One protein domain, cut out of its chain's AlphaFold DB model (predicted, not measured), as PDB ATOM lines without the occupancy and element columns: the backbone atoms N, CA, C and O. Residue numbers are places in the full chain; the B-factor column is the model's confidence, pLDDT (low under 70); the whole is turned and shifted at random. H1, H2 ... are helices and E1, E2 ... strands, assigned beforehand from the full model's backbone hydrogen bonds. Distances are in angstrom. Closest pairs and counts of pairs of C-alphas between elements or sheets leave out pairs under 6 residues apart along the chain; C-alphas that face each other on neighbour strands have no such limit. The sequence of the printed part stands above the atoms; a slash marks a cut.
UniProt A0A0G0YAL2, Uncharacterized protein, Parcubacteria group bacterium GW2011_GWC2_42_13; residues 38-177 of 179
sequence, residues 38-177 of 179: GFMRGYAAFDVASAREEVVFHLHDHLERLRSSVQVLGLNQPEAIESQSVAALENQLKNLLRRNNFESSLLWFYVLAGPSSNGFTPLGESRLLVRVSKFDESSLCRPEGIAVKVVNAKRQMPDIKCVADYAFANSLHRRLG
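This is residues 38 to 177 of the 179 residues of an uncharacterized protein of Parcubacteria group bacterium GW2011_GWC2_42_13 (UniProt A0A0G0YAL2). A twisted antiparallel sheet of three long strands has H2 and H3 over one face, while beyond the sheet a long loop swings out and returns to H5, leaving an open gap between loop and sheet. Residues 138 to 148 stick out. The printed part has 140 residues, with five named helices and three named strands in the order H1 E1 H2 H3 E2 E3 H4 H5; the sheet order is E1 E2 E3, and the class is mixed. It is only just compact, close to loose, with a radius of gyration of the C-alphas of 16.9 A, and only just flat, spanning 50 by 39 by 21 A.

Inner strand E2, residues 104 to 112, is antiparallel to E1, residues 44 to 52, at 163 degrees, with N 47 and O 109 2.9 A apart, within hydrogen-bond range. E2 and E3, residues 127 to 134, form a hairpin, with N 108 and O 131 at 2.8 A. H2, residues 59 to 72, is on the sheet at a height of 8.0 A, along E1; their closest C-alphas, Ala 45 and Val 70, are 5.7 A apart. H3, residues 86 to 100, on the same face, is over E2 at a height of 7.8 A, slantwise at 53 degrees on the local plane. H5, residues 163 to 175, only grazes the sheet with residues 163 to 164, as does H1, residues 38 to 41, with 38 to 39. H4, residues 137 to 140, is not on it. Every O i to N i+4 pair is within hydrogen-bond range in H2 and H3, and 6 of 9 in H5; H1 and H4 are too short for such a pair.

E1 is 26.6 A long from C-alpha 44 at (216.175, 290.362, 169.472), E2 25.9 A and E3 23.3 A. H3 is 20.7 A, H2 20.0 A, and H5 19.8 A, ending at C-alpha 175 at (200.445, 274.876, 181.713).

The C-alphas farthest apart, of Asn 118 and Pro 143, are 52.5 A apart. The printed part has no cut. The links H2 to H3, E2 to E3 and H4 to H5 are long. The mean pLDDT of the printed part is 91.1, and residue 177 is under 70.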
ATOM      1  N   GLY A  38     220.807 287.072 169.536       93.25
ATOM      2  CA  GLY A  38     219.395 286.856 169.236       93.25
ATOM      3  C   GLY A  38     218.989 285.392 169.412       93.25
ATOM      4  O   GLY A  38     217.933 285.116 169.973       93.25
ATOM      5  N   PHE A  39     219.859 284.453 169.029       91.25
ATOM      6  CA  PHE A  39     219.647 283.021 169.242       91.25
ATOM      7  C   PHE A  39     220.002 282.588 170.670       91.25
ATOM      8  O   PHE A  39     219.177 281.994 171.356       91.25
ATOM      9  N   MET A  40     221.207 282.916 171.147       92.94
ATOM     10  CA  MET A  40     221.709 282.428 172.438       92.94
ATOM     11  C   MET A  40     220.917 282.954 173.641       92.94
ATOM     12  O   MET A  40     220.899 282.307 174.686       92.94
ATOM     13  N   ARG A  41     220.316 284.146 173.533       93.12
ATOM     14  CA  ARG A  41     219.664 284.834 174.663       93.12
ATOM     15  C   ARG A  41     218.287 285.403 174.361       93.12
ATOM     16  O   ARG A  41     217.692 286.020 175.239       93.12
ATOM     17  N   GLY A  42     217.783 285.256 173.138       94.06
ATOM     18  CA  GLY A  42     216.567 285.960 172.733       94.06
ATOM     19  C   GLY A  42     216.744 287.482 172.701       94.06
ATOM     20  O   GLY A  42     215.747 288.199 172.798       94.06
ATOM     21  N   TYR A  43     217.986 287.983 172.591       95.25
ATOM     22  CA  TYR A  43     218.274 289.416 172.495       95.25
ATOM     23  C   TYR A  43     217.985 289.902 171.072       95.25
ATOM     24  O   TYR A  43     218.870 290.033 170.226       95.25
ATOM     25  N   ALA A  44     216.695 290.038 170.786       95.50
ATOM     26  CA  ALA A  44     216.175 290.362 169.472       95.50
ATOM     27  C   ALA A  44     214.799 291.024 169.582       95.50
ATOM     28  O   ALA A  44     213.977 290.635 170.420       95.50
ATOM     29  N   ALA A  45     214.538 291.976 168.689       97.38
ATOM     30  CA  ALA A  45     213.206 292.521 168.446       97.38
ATOM     31  C   ALA A  45     212.513 291.736 167.326       97.38
ATOM     32  O   ALA A  45     213.181 291.154 166.468       97.38
ATOM     33  N   PHE A  46     211.181 291.734 167.304       96.88
ATOM     34  CA  PHE A  46     210.430 291.169 166.188       96.88
ATOM     35  C   PHE A  46     209.111 291.898 165.940       96.88
ATOM     36  O   PHE A  46     208.563 292.523 166.840       96.88
ATOM     37  N   ASP A  47     208.565 291.768 164.735       97.75
ATOM     38  CA  ASP A  47     207.181 292.133 164.423       97.75
ATOM     39  C   ASP A  47     206.577 291.153 163.408       97.75
ATOM     40  O   ASP A  47     207.302 290.407 162.749       97.75
ATOM     41  N   VAL A  48     205.250 291.107 163.310       96.62
ATOM     42  CA  VAL A  48     204.521 290.228 162.390       96.62
ATOM     43  C   VAL A  48     203.450 291.029 161.672       96.62
ATOM     44  O   VAL A  48     202.557 291.548 162.334       96.62
ATOM     45  N   ALA A  49     203.522 291.086 160.346       97.44
ATOM     46  CA  ALA A  49     202.527 291.729 159.493       97.44
ATOM     47  C   ALA A  49     201.827 290.689 158.612       97.44
ATOM     48  O   ALA A  49     202.437 289.693 158.221       97.44
ATOM     49  N   SER A  50     200.561 290.919 158.278       96.38
ATOM     50  CA  SER A  50     199.882 290.161 157.227       96.38
ATOM     51  C   SER A  50     200.097 290.816 155.864       96.38
ATOM     52  O   SER A  50     200.353 292.017 155.759       96.38
ATOM     53  N   ALA A  51     199.994 290.023 154.807       96.75
ATOM     54  CA  ALA A  51     199.951 290.515 153.442       96.75
ATOM     55  C   ALA A  51     198.904 289.762 152.632       96.75
ATOM     56  O   ALA A  51     198.707 288.562 152.841       96.75
ATOM     57  N   ARG A  52     198.284 290.470 151.689       95.75
ATOM     58  CA  ARG A  52     197.475 289.878 150.624       95.75
ATOM     59  C   ARG A  52     198.193 290.104 149.311       95.75
ATOM     60  O   ARG A  52     198.559 291.238 149.003       95.75
ATOM     61  N   GLU A  53     198.441 289.014 148.598       94.19
ATOM     62  CA  GLU A  53     199.305 289.002 147.420       94.19
ATOM     63  C   GLU A  53     200.659 289.678 147.732       94.19
ATOM     64  O   GLU A  53     201.424 289.190 148.565       94.19
ATOM     65  N   GLU A  54     200.952 290.820 147.110       95.38
ATOM     66  CA  GLU A  54     202.208 291.565 147.260       95.38
ATOM     67  C   GLU A  54     202.100 292.770 148.209       95.38
ATOM     68  O   GLU A  54     203.071 293.507 148.391       95.38
ATOM     69  N   VAL A  55     200.935 292.992 148.821       96.69
ATOM     70  CA  VAL A  55     200.665 294.170 149.654       96.69
ATOM     71  C   VAL A  55     200.727 293.796 151.127       96.69
ATOM     72  O   VAL A  55     199.886 293.051 151.630       96.69
ATOM     73  N   VAL A  56     201.712 294.352 151.836       97.75
ATOM     74  CA  VAL A  56     201.835 294.213 153.292       97.75
ATOM     75  C   VAL A  56     200.913 295.215 153.982       97.75
ATOM     76  O   VAL A  56     201.025 296.425 153.783       97.75
ATOM     77  N   PHE A  57     200.011 294.713 154.819       97.25
ATOM     78  CA  PHE A  57     199.061 295.528 155.563       97.25
ATOM     79  C   PHE A  57     199.791 296.363 156.626       97.25
ATOM     80  O   PHE A  57     200.527 295.817 157.445       97.25
ATOM     81  N   HIS A  58     199.604 297.688 156.601       97.44
ATOM     82  CA  HIS A  58     200.195 298.635 157.563       97.44
ATOM     83  C   HIS A  58     201.721 298.495 157.756       97.44
ATOM     84  O   HIS A  58     202.231 298.633 158.869       97.44
ATOM     85  N   LEU A  59     202.479 298.240 156.678       97.50
ATOM     86  CA  LEU A  59     203.935 298.030 156.753       97.50
ATOM     87  C   LEU A  59     204.660 299.120 157.557       97.50
ATOM     88  O   LEU A  59     205.491 298.803 158.404       97.50
ATOM     89  N   HIS A  60     204.331 300.392 157.323       96.81
ATOM     90  CA  HIS A  60     204.961 301.516 158.016       96.81
ATOM     91  C   HIS A  60     204.761 301.460 159.537       96.81
ATOM     92  O   HIS A  60     205.726 301.653 160.273       96.81
ATOM     93  N   ASP A  61     203.558 301.119 160.005       97.88
ATOM     94  CA  ASP A  61     203.253 301.021 161.437       97.88
ATOM     95  C   ASP A  61     203.990 299.841 162.084       97.88
ATOM     96  O   ASP A  61     204.518 299.955 163.194       97.88
ATOM     97  N   HIS A  62     204.082 298.707 161.377       98.12
ATOM     98  CA  HIS A  62     204.876 297.560 161.823       98.12
ATOM     99  C   HIS A  62     206.371 297.905 161.910       98.12
ATOM    100  O   HIS A  62     207.028 297.549 162.887       98.12
ATOM    101  N   LEU A  63     206.920 298.622 160.924       97.44
ATOM    102  CA  LEU A  63     208.325 299.035 160.937       97.44
ATOM    103  C   LEU A  63     208.614 300.094 162.008       97.44
ATOM    104  O   LEU A  63     209.675 300.044 162.623       97.44
ATOM    105  N   GLU A  64     207.689 301.018 162.269       97.38
ATOM    106  CA  GLU A  64     207.802 301.987 163.367       97.38
ATOM    107  C   GLU A  64     207.846 301.277 164.725       97.38
ATOM    108  O   GLU A  64     208.759 301.499 165.523       97.38
ATOM    109  N   ARG A  65     206.924 300.340 164.970       97.69
ATOM    110  CA  ARG A  65     206.911 299.560 166.215       97.69
ATOM    111  C   ARG A  65     208.152 298.675 166.365       97.69
ATOM    112  O   ARG A  65     208.686 298.545 167.473       97.69
ATOM    113  N   LEU A  66     208.637 298.095 165.267       97.94
ATOM    114  CA  LEU A  66     209.885 297.335 165.252       97.94
ATOM    115  C   LEU A  66     211.081 298.229 165.599       97.94
ATOM    116  O   LEU A  66     211.862 297.861 166.473       97.94
ATOM    117  N   ARG A  67     211.197 299.413 164.977       97.12
ATOM    118  CA  ARG A  67     212.238 300.407 165.287       97.12
ATOM    119  C   ARG A  67     212.201 300.838 166.748       97.12
ATOM    120  O   ARG A  67     213.238 300.828 167.401       97.12
ATOM    121  N   SER A  68     211.017 301.127 167.286       97.25
ATOM    122  CA  SER A  68     210.862 301.453 168.707       97.25
ATOM    123  C   SER A  68     211.371 300.314 169.604       97.25
ATOM    124  O   SER A  68     212.150 300.558 170.523       97.25
ATOM    125  N   SER A  69     211.042 299.056 169.288       97.69
ATOM    126  CA  SER A  69     211.549 297.901 170.047       97.69
ATOM    127  C   SER A  69     213.073 297.751 169.940       97.69
ATOM    128  O   SER A  69     213.730 297.486 170.943       97.69
ATOM    129  N   VAL A  70     213.647 297.946 168.748       96.19
ATOM    130  CA  VAL A  70     215.103 297.944 168.504       96.19
ATOM    131  C   VAL A  70     215.795 299.017 169.347       96.19
ATOM    132  O   VAL A  70     216.775 298.717 170.028       96.19
ATOM    133  N   GLN A  71     215.250 300.235 169.357       95.81
ATOM    134  CA  GLN A  71     215.791 301.366 170.104       95.81
ATOM    135  C   GLN A  71     215.746 301.130 171.617       95.81
ATOM    136  O   GLN A  71     216.755 301.320 172.291       95.81
ATOM    137  N   VAL A  72     214.605 300.692 172.158       96.38
ATOM    138  CA  VAL A  72     214.455 300.442 173.602       96.38
ATOM    139  C   VAL A  72     215.371 299.308 174.068       96.38
ATOM    140  O   VAL A  72     215.913 299.365 175.169       96.38
ATOM    141  N   LEU A  73     215.588 298.297 173.223       94.38
ATOM    142  CA  LEU A  73     216.538 297.223 173.506       94.38
ATOM    143  C   LEU A  73     218.003 297.653 173.369       94.38
ATOM    144  O   LEU A  73     218.866 296.890 173.780       94.38
ATOM    145  N   GLY A  74     218.308 298.824 172.803       93.75
ATOM    146  CA  GLY A  74     219.687 299.251 172.549       93.75
ATOM    147  C   GLY A  74     220.384 298.430 171.459       93.75
ATOM    148  O   GLY A  74     221.603 298.253 171.496       93.75
ATOM    149  N   LEU A  75     219.618 297.889 170.508       93.38
ATOM    150  CA  LEU A  75     220.156 297.195 169.340       93.38
ATOM    151  C   LEU A  75     220.615 298.210 168.290       93.38
ATOM    152  O   LEU A  75     220.024 299.280 168.142       93.38
ATOM    153  N   ASN A  76     221.633 297.846 167.511       91.38
ATOM    154  CA  ASN A  76     221.987 298.620 166.325       91.38
ATOM    155  C   ASN A  76     220.819 298.550 165.334       91.38
ATOM    156  O   ASN A  76     220.283 297.473 165.077       91.38
ATOM    157  N   GLN A  77     220.399 299.682 164.777       89.94
ATOM    158  CA  GLN A  77     219.281 299.696 163.840       89.94
ATOM    159  C   GLN A  77     219.757 299.279 162.440       89.94
ATOM    160  O   GLN A  77     220.677 299.900 161.915       89.94
ATOM    161  N   PRO A  78     219.161 298.248 161.809       90.44
ATOM    162  CA  PRO A  78     219.484 297.919 160.426       90.44
ATOM    163  C   PRO A  78     219.033 299.031 159.473       90.44
ATOM    164  O   PRO A  78     217.875 299.449 159.527       90.44
ATOM    165  N   GLU A  79     219.894 299.421 158.529       89.25
ATOM    166  CA  GLU A  79     219.601 300.475 157.541       89.25
ATOM    167  C   GLU A  79     218.278 300.249 156.797       89.25
ATOM    168  O   GLU A  79     217.576 301.196 156.461       89.25
ATOM    169  N   ALA A  80     217.906 298.987 156.555       86.12
ATOM    170  CA  ALA A  80     216.707 298.625 155.802       86.12
ATOM    171  C   ALA A  80     215.392 299.046 156.476       86.12
ATOM    172  O   ALA A  80     214.390 299.208 155.783       86.12
ATOM    173  N   ILE A  81     215.376 299.207 157.805       89.50
ATOM    174  CA  ILE A  81     214.179 299.647 158.538       89.50
ATOM    175  C   ILE A  81     214.218 301.136 158.886       89.50
ATOM    176  O   ILE A  81     213.255 301.641 159.462       89.50
ATOM    177  N   GLU A  82     215.296 301.844 158.538       90.25
ATOM    178  CA  GLU A  82     215.377 303.299 158.650       90.25
ATOM    179  C   GLU A  82     214.423 303.979 157.662       90.25
ATOM    180  O   GLU A  82     214.217 303.499 156.546       90.25
ATOM    181  N   SER A  83     213.841 305.113 158.063       86.50
ATOM    182  CA  SER A  83     212.752 305.782 157.340       86.50
ATOM    183  C   SER A  83     213.071 306.086 155.872       86.50
ATOM    184  O   SER A  83     212.193 305.971 155.022       86.50
ATOM    185  N   GLN A  84     214.322 306.420 155.556       87.00
ATOM    186  CA  GLN A  84     214.791 306.706 154.197       87.00
ATOM    187  C   GLN A  84     214.934 305.459 153.307       87.00
ATOM    188  O   GLN A  84     214.960 305.586 152.086       87.00
ATOM    189  N   SER A  85     214.999 304.263 153.897       89.75
ATOM    190  CA  SER A  85     215.197 302.988 153.193       89.75
ATOM    191  C   SER A  85     213.911 302.165 153.062       89.75
ATOM    192  O   SER A  85     213.898 301.159 152.350       89.75
ATOM    193  N   VAL A  86     212.816 302.583 153.711       89.75
ATOM    194  CA  VAL A  86     211.549 301.827 153.769       89.75
ATOM    195  C   VAL A  86     210.989 301.521 152.378       89.75
ATOM    196  O   VAL A  86     210.555 300.400 152.136       89.75
ATOM    197  N   ALA A  87     211.052 302.469 151.438       91.62
ATOM    198  CA  ALA A  87     210.563 302.250 150.074       91.62
ATOM    199  C   ALA A  87     211.354 301.153 149.334       91.62
ATOM    200  O   ALA A  87     210.783 300.350 148.591       91.62
ATOM    201  N   ALA A  88     212.671 301.082 149.556       90.75
ATOM    202  CA  ALA A  88     213.506 300.026 148.992       90.75
ATOM    203  C   ALA A  88     213.163 298.666 149.616       90.75
ATOM    204  O   ALA A  88     212.994 297.687 148.884       90.75
ATOM    205  N   LEU A  89     212.982 298.617 150.941       91.44
ATOM    206  CA  LEU A  89     212.549 297.410 151.643       91.44
ATOM    207  C   LEU A  89     211.182 296.932 151.137       91.44
ATOM    208  O   LEU A  89     211.037 295.758 150.814       91.44
ATOM    209  N   GLU A  90     210.194 297.818 151.002       94.81
ATOM    210  CA  GLU A  90     208.859 297.466 150.502       94.81
ATOM    211  C   GLU A  90     208.923 296.812 149.114       94.81
ATOM    212  O   GLU A  90     208.301 295.773 148.887       94.81
ATOM    213  N   ASN A  91     209.732 297.353 148.200       92.69
ATOM    214  CA  ASN A  91     209.938 296.750 146.882       92.69
ATOM    215  C   ASN A  91     210.569 295.351 146.969       92.69
ATOM    216  O   ASN A  91     210.189 294.445 146.222       92.69
ATOM    217  N   GLN A  92     211.502 295.136 147.898       89.75
ATOM    218  CA  GLN A  92     212.064 293.806 148.130       89.75
ATOM    219  C   GLN A  92     211.030 292.839 148.726       89.75
ATOM    220  O   GLN A  92     210.988 291.676 148.321       89.75
ATOM    221  N   LEU A  93     210.166 293.309 149.631       93.62
ATOM    222  CA  LEU A  93     209.074 292.511 150.196       93.62
ATOM    223  C   LEU A  93     208.047 292.121 149.127       93.62
ATOM    224  O   LEU A  93     207.645 290.962 149.094       93.62
ATOM    225  N   LYS A  94     207.696 293.027 148.204       94.44
ATOM    226  CA  LYS A  94     206.845 292.720 147.037       94.44
ATOM    227  C   LYS A  94     207.431 291.582 146.209       94.44
ATOM    228  O   LYS A  94     206.754 290.598 145.928       94.44
ATOM    229  N   ASN A  95     208.722 291.663 145.886       89.44
ATOM    230  CA  ASN A  95     209.412 290.605 145.147       89.44
ATOM    231  C   ASN A  95     209.450 289.279 145.926       89.44
ATOM    232  O   ASN A  95     209.262 288.212 145.341       89.44
ATOM    233  N   LEU A  96     209.676 289.334 147.240       87.62
ATOM    234  CA  LEU A  96     209.671 288.164 148.116       87.62
ATOM    235  C   LEU A  96     208.287 287.499 148.175       87.62
ATOM    236  O   LEU A  96     208.194 286.272 148.098       87.62
ATOM    237  N   LEU A  97     207.219 288.290 148.274       89.62
ATOM    238  CA  LEU A  97     205.835 287.819 148.270       89.62
ATOM    239  C   LEU A  97     205.449 287.219 146.917       89.62
ATOM    240  O   LEU A  97     204.968 286.087 146.881       89.62
ATOM    241  N   ARG A  98     205.777 287.897 145.810       91.44
ATOM    242  CA  ARG A  98     205.553 287.400 144.443       91.44
ATOM    243  C   ARG A  98     206.198 286.036 144.214       91.44
ATOM    244  O   ARG A  98     205.561 285.128 143.695       91.44
ATOM    245  N   ARG A  99     207.452 285.859 144.650       88.12
ATOM    246  CA  ARG A  99     208.166 284.569 144.564       88.12
ATOM    247  C   ARG A  99     207.493 283.469 145.379       88.12
ATOM    248  O   ARG A  99     207.531 282.308 144.989       88.12
ATOM    249  N   ASN A 100     206.904 283.822 146.521       86.12
ATOM    250  CA  ASN A 100     206.186 282.870 147.359       86.12
ATOM    251  C   ASN A 100     204.790 282.529 146.806       86.12
ATOM    252  O   ASN A 100     204.307 281.425 147.066       86.12
ATOM    253  N   ASN A 101     204.178 283.435 146.041       90.31
ATOM    254  CA  ASN A 101     202.908 283.240 145.343       90.31
ATOM    255  C   ASN A 101     201.793 282.695 146.253       90.31
ATOM    256  O   ASN A 101     201.170 281.665 145.986       90.31
ATOM    257  N   PHE A 102     201.599 283.357 147.390       91.00
ATOM    258  CA  PHE A 102     200.497 283.089 148.305       91.00
ATOM    259  C   PHE A 102     199.436 284.176 148.171       91.00
ATOM    260  O   PHE A 102     199.774 285.355 148.139       91.00
ATOM    261  N   GLU A 103     198.164 283.787 148.203       94.00
ATOM    262  CA  GLU A 103     197.048 284.735 148.281       94.00
ATOM    263  C   GLU A 103     197.079 285.540 149.590       94.00
ATOM    264  O   GLU A 103     196.898 286.752 149.589       94.00
ATOM    265  N   SER A 104     197.370 284.872 150.710       95.25
ATOM    266  CA  SER A 104     197.514 285.480 152.036       95.25
ATOM    267  C   SER A 104     198.778 284.973 152.727       95.25
ATOM    268  O   SER A 104     199.082 283.774 152.707       95.25
ATOM    269  N   SER A 105     199.526 285.887 153.346       94.06
ATOM    270  CA  SER A 105     200.821 285.619 153.978       94.06
ATOM    271  C   SER A 105     200.956 286.273 155.351       94.06
ATOM    272  O   SER A 105     200.367 287.316 155.618       94.06
ATOM    273  N   LEU A 106     201.811 285.692 156.193       94.88
ATOM    274  CA  LEU A 106     202.408 286.363 157.348       94.88
ATOM    275  C   LEU A 106     203.888 286.619 157.071       94.88
ATOM    276  O   LEU A 106     204.610 285.706 156.662       94.88
ATOM    277  N   LEU A 107     204.333 287.843 157.341       95.00
ATOM    278  CA  LEU A 107     205.726 288.260 157.322       95.00
ATOM    279  C   LEU A 107     206.193 288.456 158.758       95.00
ATOM    280  O   LEU A 107     205.649 289.288 159.479       95.00
ATOM    281  N   TRP A 108     207.211 287.709 159.163       94.75
ATOM    282  CA  TRP A 108     207.845 287.838 160.467       94.75
ATOM    283  C   TRP A 108     209.176 288.547 160.299       94.75
ATOM    284  O   TRP A 108     210.092 287.998 159.689       94.75
ATOM    285  N   PHE A 109     209.280 289.739 160.864       95.19
ATOM    286  CA  PHE A 109     210.494 290.535 160.907       95.19
ATOM    287  C   PHE A 109     211.217 290.244 162.214       95.19
ATOM    288  O   PHE A 109     210.596 290.292 163.270       95.19
ATOM    289  N   TYR A 110     212.517 289.983 162.160       94.75
ATOM    290  CA  TYR A 110     213.370 289.819 163.335       94.75
ATOM    291  C   TYR A 110     214.593 290.706 163.198       94.75
ATOM    292  O   TYR A 110     215.259 290.654 162.170       94.75
ATOM    293  N   VAL A 111     214.926 291.462 164.240       95.12
ATOM    294  CA  VAL A 111     216.204 292.170 164.346       95.12
ATOM    295  C   VAL A 111     217.018 291.491 165.435       95.12
ATOM    296  O   VAL A 111     216.726 291.638 166.621       95.12
ATOM    297  N   LEU A 112     218.005 290.700 165.020       94.19
ATOM    298  CA  LEU A 112     218.899 289.975 165.921       94.19
ATOM    299  C   LEU A 112     220.062 290.867 166.349       94.19
ATOM    300  O   LEU A 112     220.614 291.577 165.511       94.19
ATOM    301  N   ALA A 113     220.485 290.775 167.612       93.69
ATOM    302  CA  ALA A 113     221.604 291.558 168.136       93.69
ATOM    303  C   ALA A 113     222.944 291.319 167.425       93.69
ATOM    304  O   ALA A 113     223.786 292.213 167.428       93.69
ATOM    305  N   GLY A 114     223.145 290.155 166.802       91.00
ATOM    306  CA  GLY A 114     224.372 289.830 166.084       91.00
ATOM    307  C   GLY A 114     225.309 288.902 166.871       91.00
ATOM    308  O   GLY A 114     225.048 288.560 168.031       91.00
ATOM    309  N   PRO A 115     226.416 288.452 166.244       91.00
ATOM    310  CA  PRO A 115     227.380 287.535 166.847       91.00
ATOM    311  C   PRO A 115     228.050 288.120 168.084       91.00
ATOM    312  O   PRO A 115     228.323 289.315 168.140       91.00
ATOM    313  N   SER A 116     228.422 287.262 169.028       92.81
ATOM    314  CA  SER A 116     229.211 287.632 170.201       92.81
ATOM    315  C   SER A 116     230.377 286.663 170.404       92.81
ATOM    316  O   SER A 116     230.231 285.456 170.200       92.81
ATOM    317  N   SER A 117     231.548 287.186 170.783       91.25
ATOM    318  CA  SER A 117     232.728 286.378 171.142       91.25
ATOM    319  C   SER A 117     232.732 285.977 172.614       91.25
ATOM    320  O   SER A 117     233.174 284.884 172.947       91.25
ATOM    321  N   ASN A 118     232.237 286.852 173.491       92.62
ATOM    322  CA  ASN A 118     232.144 286.615 174.933       92.62
ATOM    323  C   ASN A 118     230.767 286.081 175.347       92.62
ATOM    324  O   ASN A 118     230.554 285.747 176.507       92.62
ATOM    325  N   GLY A 119     229.826 286.037 174.402       90.00
ATOM    326  CA  GLY A 119     228.442 285.723 174.678       90.00
ATOM    327  C   GLY A 119     227.826 286.745 175.625       90.00
ATOM    328  O   GLY A 119     227.122 286.332 176.514       90.00
ATOM    329  N   PHE A 120     228.080 288.039 175.520       91.31
ATOM    330  CA  PHE A 120     227.366 289.065 176.296       91.31
ATOM    331  C   PHE A 120     227.206 290.337 175.477       91.31
ATOM    332  O   PHE A 120     226.126 290.915 175.429       91.31
ATOM    333  N   THR A 121     228.274 290.732 174.789       92.12
ATOM    334  CA  THR A 121     228.331 291.949 173.986       92.12
ATOM    335  C   THR A 121     228.306 291.578 172.507       92.12
ATOM    336  O   THR A 121     229.119 290.742 172.091       92.12
ATOM    337  N   PRO A 122     227.392 292.140 171.699       91.06
ATOM    338  CA  PRO A 122     227.425 291.931 170.260       91.06
ATOM    339  C   PRO A 122     228.692 292.565 169.669       91.06
ATOM    340  O   PRO A 122     229.122 293.635 170.085       91.06
ATOM    341  N   LEU A 123     229.304 291.883 168.702       85.31
ATOM    342  CA  LEU A 123     230.537 292.307 168.031       85.31
ATOM    343  C   LEU A 123     230.312 293.342 166.922       85.31
ATOM    344  O   LEU A 123     231.282 293.798 166.323       85.31
ATOM    345  N   GLY A 124     229.064 293.669 166.588       73.62
ATOM    346  CA  GLY A 124     228.766 294.550 165.465       73.62
ATOM    347  C   GLY A 124     227.284 294.622 165.117       73.62
ATOM    348  O   GLY A 124     226.424 294.643 165.996       73.62
ATOM    349  N   GLU A 125     227.011 294.710 163.817       74.19
ATOM    350  CA  GLU A 125     225.709 295.054 163.245       74.19
ATOM    351  C   GLU A 125     224.621 294.020 163.539       74.19
ATOM    352  O   GLU A 125     224.793 292.806 163.363       74.19
ATOM    353  N   SER A 126     223.465 294.534 163.950       88.06
ATOM    354  CA  SER A 126     222.252 293.744 164.071       88.06
ATOM    355  C   SER A 126     221.747 293.323 162.695       88.06
ATOM    356  O   SER A 126     221.927 294.021 161.699       88.06
ATOM    357  N   ARG A 127     221.094 292.164 162.630       87.06
ATOM    358  CA  ARG A 127     220.616 291.592 161.365       87.06
ATOM    359  C   ARG A 127     219.106 291.599 161.307       87.06
ATOM    360  O   ARG A 127     218.470 291.023 162.186       87.06
ATOM    361  N   LEU A 128     218.556 292.176 160.242       91.19
ATOM    362  CA  LEU A 128     217.157 291.982 159.884       91.19
ATOM    363  C   LEU A 128     216.994 290.645 159.149       91.19
ATOM    364  O   LEU A 128     217.675 290.405 158.155       91.19
ATOM    365  N   LEU A 129     216.067 289.813 159.620       89.44
ATOM    366  CA  LEU A 129     215.574 288.616 158.943       89.44
ATOM    367  C   LEU A 129     214.076 288.772 158.691       89.44
ATOM    368  O   LEU A 129     213.351 289.230 159.574       89.44
ATOM    369  N   VAL A 130     213.602 288.350 157.517       90.69
ATOM    370  CA  VAL A 130     212.171 288.371 157.184       90.69
ATOM    371  C   VAL A 130     211.721 287.010 156.693       90.69
ATOM    372  O   VAL A 130     212.078 286.587 155.599       90.69
ATOM    373  N   ARG A 131     210.894 286.337 157.490       87.75
ATOM    374  CA  ARG A 131     210.275 285.058 157.131       87.75
ATOM    375  C   ARG A 131     208.893 285.295 156.543       87.75
ATOM    376  O   ARG A 131     208.074 285.941 157.183       87.75
ATOM    377  N   VAL A 132     208.593 284.646 155.422       89.56
ATOM    378  CA  VAL A 132     207.237 284.580 154.858       89.56
ATOM    379  C   VAL A 132     206.649 283.187 155.064       89.56
ATOM    380  O   VAL A 132     207.336 282.180 154.892       89.56
ATOM    381  N   SER A 133     205.374 283.118 155.435       89.75
ATOM    382  CA  SER A 133     204.607 281.872 155.516       89.75
ATOM    383  C   SER A 133     203.198 282.070 154.976       89.75
ATOM    384  O   SER A 133     202.639 283.152 155.147       89.75
ATOM    385  N   LYS A 134     202.603 281.013 154.406       92.06
ATOM    386  CA  LYS A 134     201.179 281.012 154.046       92.06
ATOM    387  C   LYS A 134     200.345 281.358 155.276       92.06
ATOM    388  O   LYS A 134     200.615 280.831 156.356       92.06
ATOM    389  N   PHE A 135     199.339 282.200 155.095       91.62
ATOM    390  CA  PHE A 135     198.350 282.494 156.118       91.62
ATOM    391  C   PHE A 135     196.991 281.952 155.698       91.62
ATOM    392  O   PHE A 135     196.528 282.221 154.594       91.62
ATOM    393  N   ASP A 136     196.378 281.159 156.572       90.00
ATOM    394  CA  ASP A 136     195.019 280.670 156.382       90.00
ATOM    395  C   ASP A 136     194.046 281.585 157.130       90.00
ATOM    396  O   ASP A 136     193.814 281.426 158.331       90.00
ATOM    397  N   GLU A 137     193.501 282.570 156.416       86.88
ATOM    398  CA  GLU A 137     192.547 283.527 156.982       86.88
ATOM    399  C   GLU A 137     191.241 282.859 157.441       86.88
ATOM    400  O   GLU A 137     190.562 283.402 158.313       86.88
ATOM    401  N   SER A 138     190.904 281.661 156.940       84.81
ATOM    402  CA  SER A 138     189.689 280.951 157.368       84.81
ATOM    403  C   SER A 138     189.707 280.624 158.866       84.81
ATOM    404  O   SER A 138     188.659 280.616 159.509       84.81
ATOM    405  N   SER A 139     190.902 280.482 159.453       78.75
ATOM    406  CA  SER A 139     191.097 280.274 160.892       78.75
ATOM    407  C   SER A 139     190.619 281.438 161.773       78.75
ATOM    408  O   SER A 139     190.408 281.244 162.975       78.75
ATOM    409  N   LEU A 140     190.439 282.631 161.191       83.94
ATOM    410  CA  LEU A 140     189.917 283.814 161.876       83.94
ATOM    411  C   LEU A 140     188.386 283.809 161.970       83.94
ATOM    412  O   LEU A 140     187.825 284.476 162.840       83.94
ATOM    413  N   CYS A 141     187.701 283.073 161.093       86.50
ATOM    414  CA  CYS A 141     186.248 282.986 161.097       86.50
ATOM    415  C   CYS A 141     185.798 281.945 162.127       86.50
ATOM    416  O   CYS A 141     185.837 280.743 161.873       86.50
ATOM    417  N   ARG A 142     185.370 282.417 163.302       87.19
ATOM    418  CA  ARG A 142     184.775 281.580 164.355       87.19
ATOM    419  C   ARG A 142     183.407 282.126 164.751       87.19
ATOM    420  O   ARG A 142     183.337 282.947 165.667       87.19
ATOM    421  N   PRO A 143     182.327 281.730 164.048       88.75
ATOM    422  CA  PRO A 143     180.962 282.149 164.371       88.75
ATOM    423  C   PRO A 143     180.555 281.822 165.813       88.75
ATOM    424  O   PRO A 143     179.776 282.549 166.419       88.75
ATOM    425  N   GLU A 144     181.113 280.749 166.373       91.38
ATOM    426  CA  GLU A 144     180.935 280.314 167.758       91.38
ATOM    427  C   GLU A 144     181.673 281.190 168.789       91.38
ATOM    428  O   GLU A 144     181.470 281.039 169.994       91.38
ATOM    429  N   GLY A 145     182.513 282.122 168.331       89.44
ATOM    430  CA  GLY A 145     183.372 282.945 169.173       89.44
ATOM    431  C   GLY A 145     184.622 282.209 169.666       89.44
ATOM    432  O   GLY A 145     184.970 281.122 169.211       89.44
ATOM    433  N   ILE A 146     185.348 282.841 170.591       90.19
ATOM    434  CA  ILE A 146     186.557 282.284 171.209       90.19
ATOM    435  C   ILE A 146     186.410 282.383 172.726       90.19
ATOM    436  O   ILE A 146     186.100 283.451 173.256       90.19
ATOM    437  N   ALA A 147     186.663 281.281 173.433       90.25
ATOM    438  CA  ALA A 147     186.717 281.283 174.888       90.25
ATOM    439  C   ALA A 147     187.977 282.013 175.380       90.25
ATOM    440  O   ALA A 147     189.093 281.726 174.944       90.25
ATOM    441  N   VAL A 148     187.809 282.943 176.322       90.06
ATOM    442  CA  VAL A 148     188.910 283.704 176.926       90.06
ATOM    443  C   VAL A 148     188.983 283.390 178.415       90.06
ATOM    444  O   VAL A 148     187.977 283.424 179.120       90.06
ATOM    445  N   LYS A 149     190.191 283.105 178.909       89.12
ATOM    446  CA  LYS A 149     190.459 282.831 180.325       89.12
ATOM    447  C   LYS A 149     191.343 283.921 180.911       89.12
ATOM    448  O   LYS A 149     192.428 284.189 180.398       89.12
ATOM    449  N   VAL A 150     190.902 284.515 182.018       90.31
ATOM    450  CA  VAL A 150     191.716 285.471 182.775       90.31
ATOM    451  C   VAL A 150     192.808 284.715 183.522       90.31
ATOM    452  O   VAL A 150     192.548 283.736 184.222       90.31
ATOM    453  N   VAL A 151     194.042 285.181 183.371       88.00
ATOM    454  CA  VAL A 151     195.226 284.621 184.022       88.00
ATOM    455  C   VAL A 151     195.938 285.727 184.775       88.00
ATOM    456  O   VAL A 151     196.206 286.791 184.222       88.00
ATOM    457  N   ASN A 152     196.255 285.486 186.047       89.00
ATOM    458  CA  ASN A 152     197.020 286.440 186.844       89.00
ATOM    459  C   ASN A 152     198.519 286.288 186.548       89.00
ATOM    460  O   ASN A 152     199.282 285.751 187.347       89.00
ATOM    461  N   ALA A 153     198.916 286.692 185.345       86.31
ATOM    462  CA  ALA A 153     200.289 286.652 184.871       86.31
ATOM    463  C   ALA A 153     200.576 287.896 184.027       86.31
ATOM    464  O   ALA A 153     199.711 288.370 183.292       86.31
ATOM    465  N   LYS A 154     201.800 288.418 184.124       86.62
ATOM    466  CA  LYS A 154     202.244 289.589 183.364       86.62
ATOM    467  C   LYS A 154     203.536 289.266 182.630       86.62
ATOM    468  O   LYS A 154     204.379 288.535 183.144       86.62
ATOM    469  N   ARG A 155     203.663 289.821 181.429       87.25
ATOM    470  CA  ARG A 155     204.933 289.878 180.705       87.25
ATOM    471  C   ARG A 155     205.896 290.817 181.430       87.25
ATOM    472  O   ARG A 155     205.443 291.742 182.103       87.25
ATOM    473  N   GLN A 156     207.197 290.565 181.312       90.06
ATOM    474  CA  GLN A 156     208.213 291.410 181.943       90.06
ATOM    475  C   GLN A 156     208.402 292.708 181.162       90.06
ATOM    476  O   GLN A 156     208.601 293.759 181.762       90.06
ATOM    477  N   MET A 157     208.308 292.631 179.834       91.25
ATOM    478  CA  MET A 157     208.503 293.762 178.928       91.25
ATOM    479  C   MET A 157     207.283 293.927 178.012       91.25
ATOM    480  O   MET A 157     207.375 293.704 176.805       91.25
ATOM    481  N   PRO A 158     206.106 294.289 178.562       90.81
ATOM    482  CA  PRO A 158     204.867 294.330 177.798       90.81
ATOM    483  C   PRO A 158     204.914 295.299 176.609       90.81
ATOM    484  O   PRO A 158     204.347 294.993 175.558       90.81
ATOM    485  N   ASP A 159     205.634 296.404 176.764       91.81
ATOM    486  CA  ASP A 159     205.699 297.495 175.790       91.81
ATOM    487  C   ASP A 159     206.747 297.262 174.690       91.81
ATOM    488  O   ASP A 159     206.805 298.007 173.716       91.81
ATOM    489  N   ILE A 160     207.561 296.206 174.816       95.06
ATOM    490  CA  ILE A 160     208.625 295.865 173.868       95.06
ATOM    491  C   ILE A 160     208.261 294.557 173.174       95.06
ATOM    492  O   ILE A 160     207.989 293.538 173.813       95.06
ATOM    493  N   LYS A 161     208.311 294.539 171.841       95.88
ATOM    494  CA  LYS A 161     208.085 293.314 171.072       95.88
ATOM    495  C   LYS A 161     209.405 292.565 170.879       95.88
ATOM    496  O   LYS A 161     210.028 292.616 169.821       95.88
ATOM    497  N   CYS A 162     209.860 291.893 171.936       95.56
ATOM    498  CA  CYS A 162     211.133 291.168 171.955       95.56
ATOM    499  C   CYS A 162     210.954 289.653 172.096       95.56
ATOM    500  O   CYS A 162     209.972 289.168 172.655       95.56
ATOM    501  N   VAL A 163     211.916 288.885 171.580       94.25
ATOM    502  CA  VAL A 163     211.822 287.418 171.513       94.25
ATOM    503  C   VAL A 163     211.818 286.780 172.907       94.25
ATOM    504  O   VAL A 163     211.008 285.889 173.171       94.25
ATOM    505  N   ALA A 164     212.681 287.246 173.815       92.19
ATOM    506  CA  ALA A 164     212.834 286.667 175.153       92.19
ATOM    507  C   ALA A 164     211.532 286.667 175.985       92.19
ATOM    508  O   ALA A 164     211.235 285.688 176.672       92.19
ATOM    509  N   ASP A 165     210.718 287.721 175.887       90.12
ATOM    510  CA  ASP A 165     209.510 287.905 176.707       90.12
ATOM    511  C   ASP A 165     208.372 286.923 176.335       90.12
ATOM    512  O   ASP A 165     207.521 286.578 177.159       90.12
ATOM    513  N   TYR A 166     208.387 286.376 175.114       89.69
ATOM    514  CA  TYR A 166     207.372 285.424 174.642       89.69
ATOM    515  C   TYR A 166     207.619 283.974 175.086       89.69
ATOM    516  O   TYR A 166     206.694 283.156 175.043       89.69
ATOM    517  N   ALA A 167     208.815 283.639 175.587       85.81
ATOM    518  CA  ALA A 167     209.073 282.319 176.171       85.81
ATOM    519  C   ALA A 167     208.152 282.051 177.376       85.81
ATOM    520  O   ALA A 167     207.596 280.955 177.520       85.81
ATOM    521  N   PHE A 168     207.931 283.074 178.209       83.88
ATOM    522  CA  PHE A 168     207.032 282.994 179.356       83.88
ATOM    523  C   PHE A 168     205.570 282.819 178.930       83.88
ATOM    524  O   PHE A 168     204.893 281.923 179.440       83.88
ATOM    525  N   ALA A 169     205.102 283.606 177.955       84.56
ATOM    526  CA  ALA A 169     203.738 283.508 177.426       84.56
ATOM    527  C   ALA A 169     203.430 282.093 176.897       84.56
ATOM    528  O   ALA A 169     202.412 281.496 177.254       84.56
ATOM    529  N   ASN A 170     204.359 281.503 176.139       84.50
ATOM    530  CA  ASN A 170     204.210 280.149 175.601       84.50
ATOM    531  C   ASN A 170     204.274 279.060 176.687       84.50
ATOM    532  O   ASN A 170     203.571 278.050 176.616       84.50
ATOM    533  N   SER A 171     205.110 279.241 177.715       86.44
ATOM    534  CA  SER A 171     205.142 278.344 178.879       86.44
ATOM    535  C   SER A 171     203.824 278.377 179.658       86.44
ATOM    536  O   SER A 171     203.311 277.335 180.071       86.44
ATOM    537  N   LEU A 172     203.249 279.567 179.841       85.62
ATOM    538  CA  LEU A 172     201.968 279.737 180.512       85.62
ATOM    539  C   LEU A 172     200.829 279.073 179.730       85.62
ATOM    540  O   LEU A 172     200.072 278.312 180.326       85.62
ATOM    541  N   HIS A 173     200.761 279.287 178.412       84.31
ATOM    542  CA  HIS A 173     199.768 278.646 177.546       84.31
ATOM    543  C   HIS A 173     199.759 277.115 177.712       84.31
ATOM    544  O   HIS A 173     198.705 276.529 177.941       84.31
ATOM    545  N   ARG A 174     200.937 276.473 177.715       82.31
ATOM    546  CA  ARG A 174     201.048 275.013 177.898       82.31
ATOM    547  C   ARG A 174     200.569 274.522 179.266       82.31
ATOM    548  O   ARG A 174     199.969 273.458 179.347       82.31
ATOM    549  N   ARG A 175     200.830 275.272 180.343       83.81
ATOM    550  CA  ARG A 175     200.445 274.876 181.713       83.81
ATOM    551  C   ARG A 175     198.950 274.980 181.979       83.81
ATOM    552  O   ARG A 175     198.448 274.300 182.866       83.81
ATOM    553  N   LEU A 176     198.254 275.848 181.253       81.25
ATOM    554  CA  LEU A 176     196.832 276.093 181.470       81.25
ATOM    555  C   LEU A 176     195.924 275.083 180.756       81.25
ATOM    556  O   LEU A 176     194.728 275.087 181.044       81.25
ATOM    557  N   GLY A 177     196.493 274.231 179.892       66.25
ATOM    558  CA  GLY A 177     195.753 273.324 179.017       66.25
ATOM    559  C   GLY A 177     195.009 274.070 177.904       66.25
ATOM    560  O   GLY A 177     194.752 275.271 178.001       66.25
TER     561      GLY A 177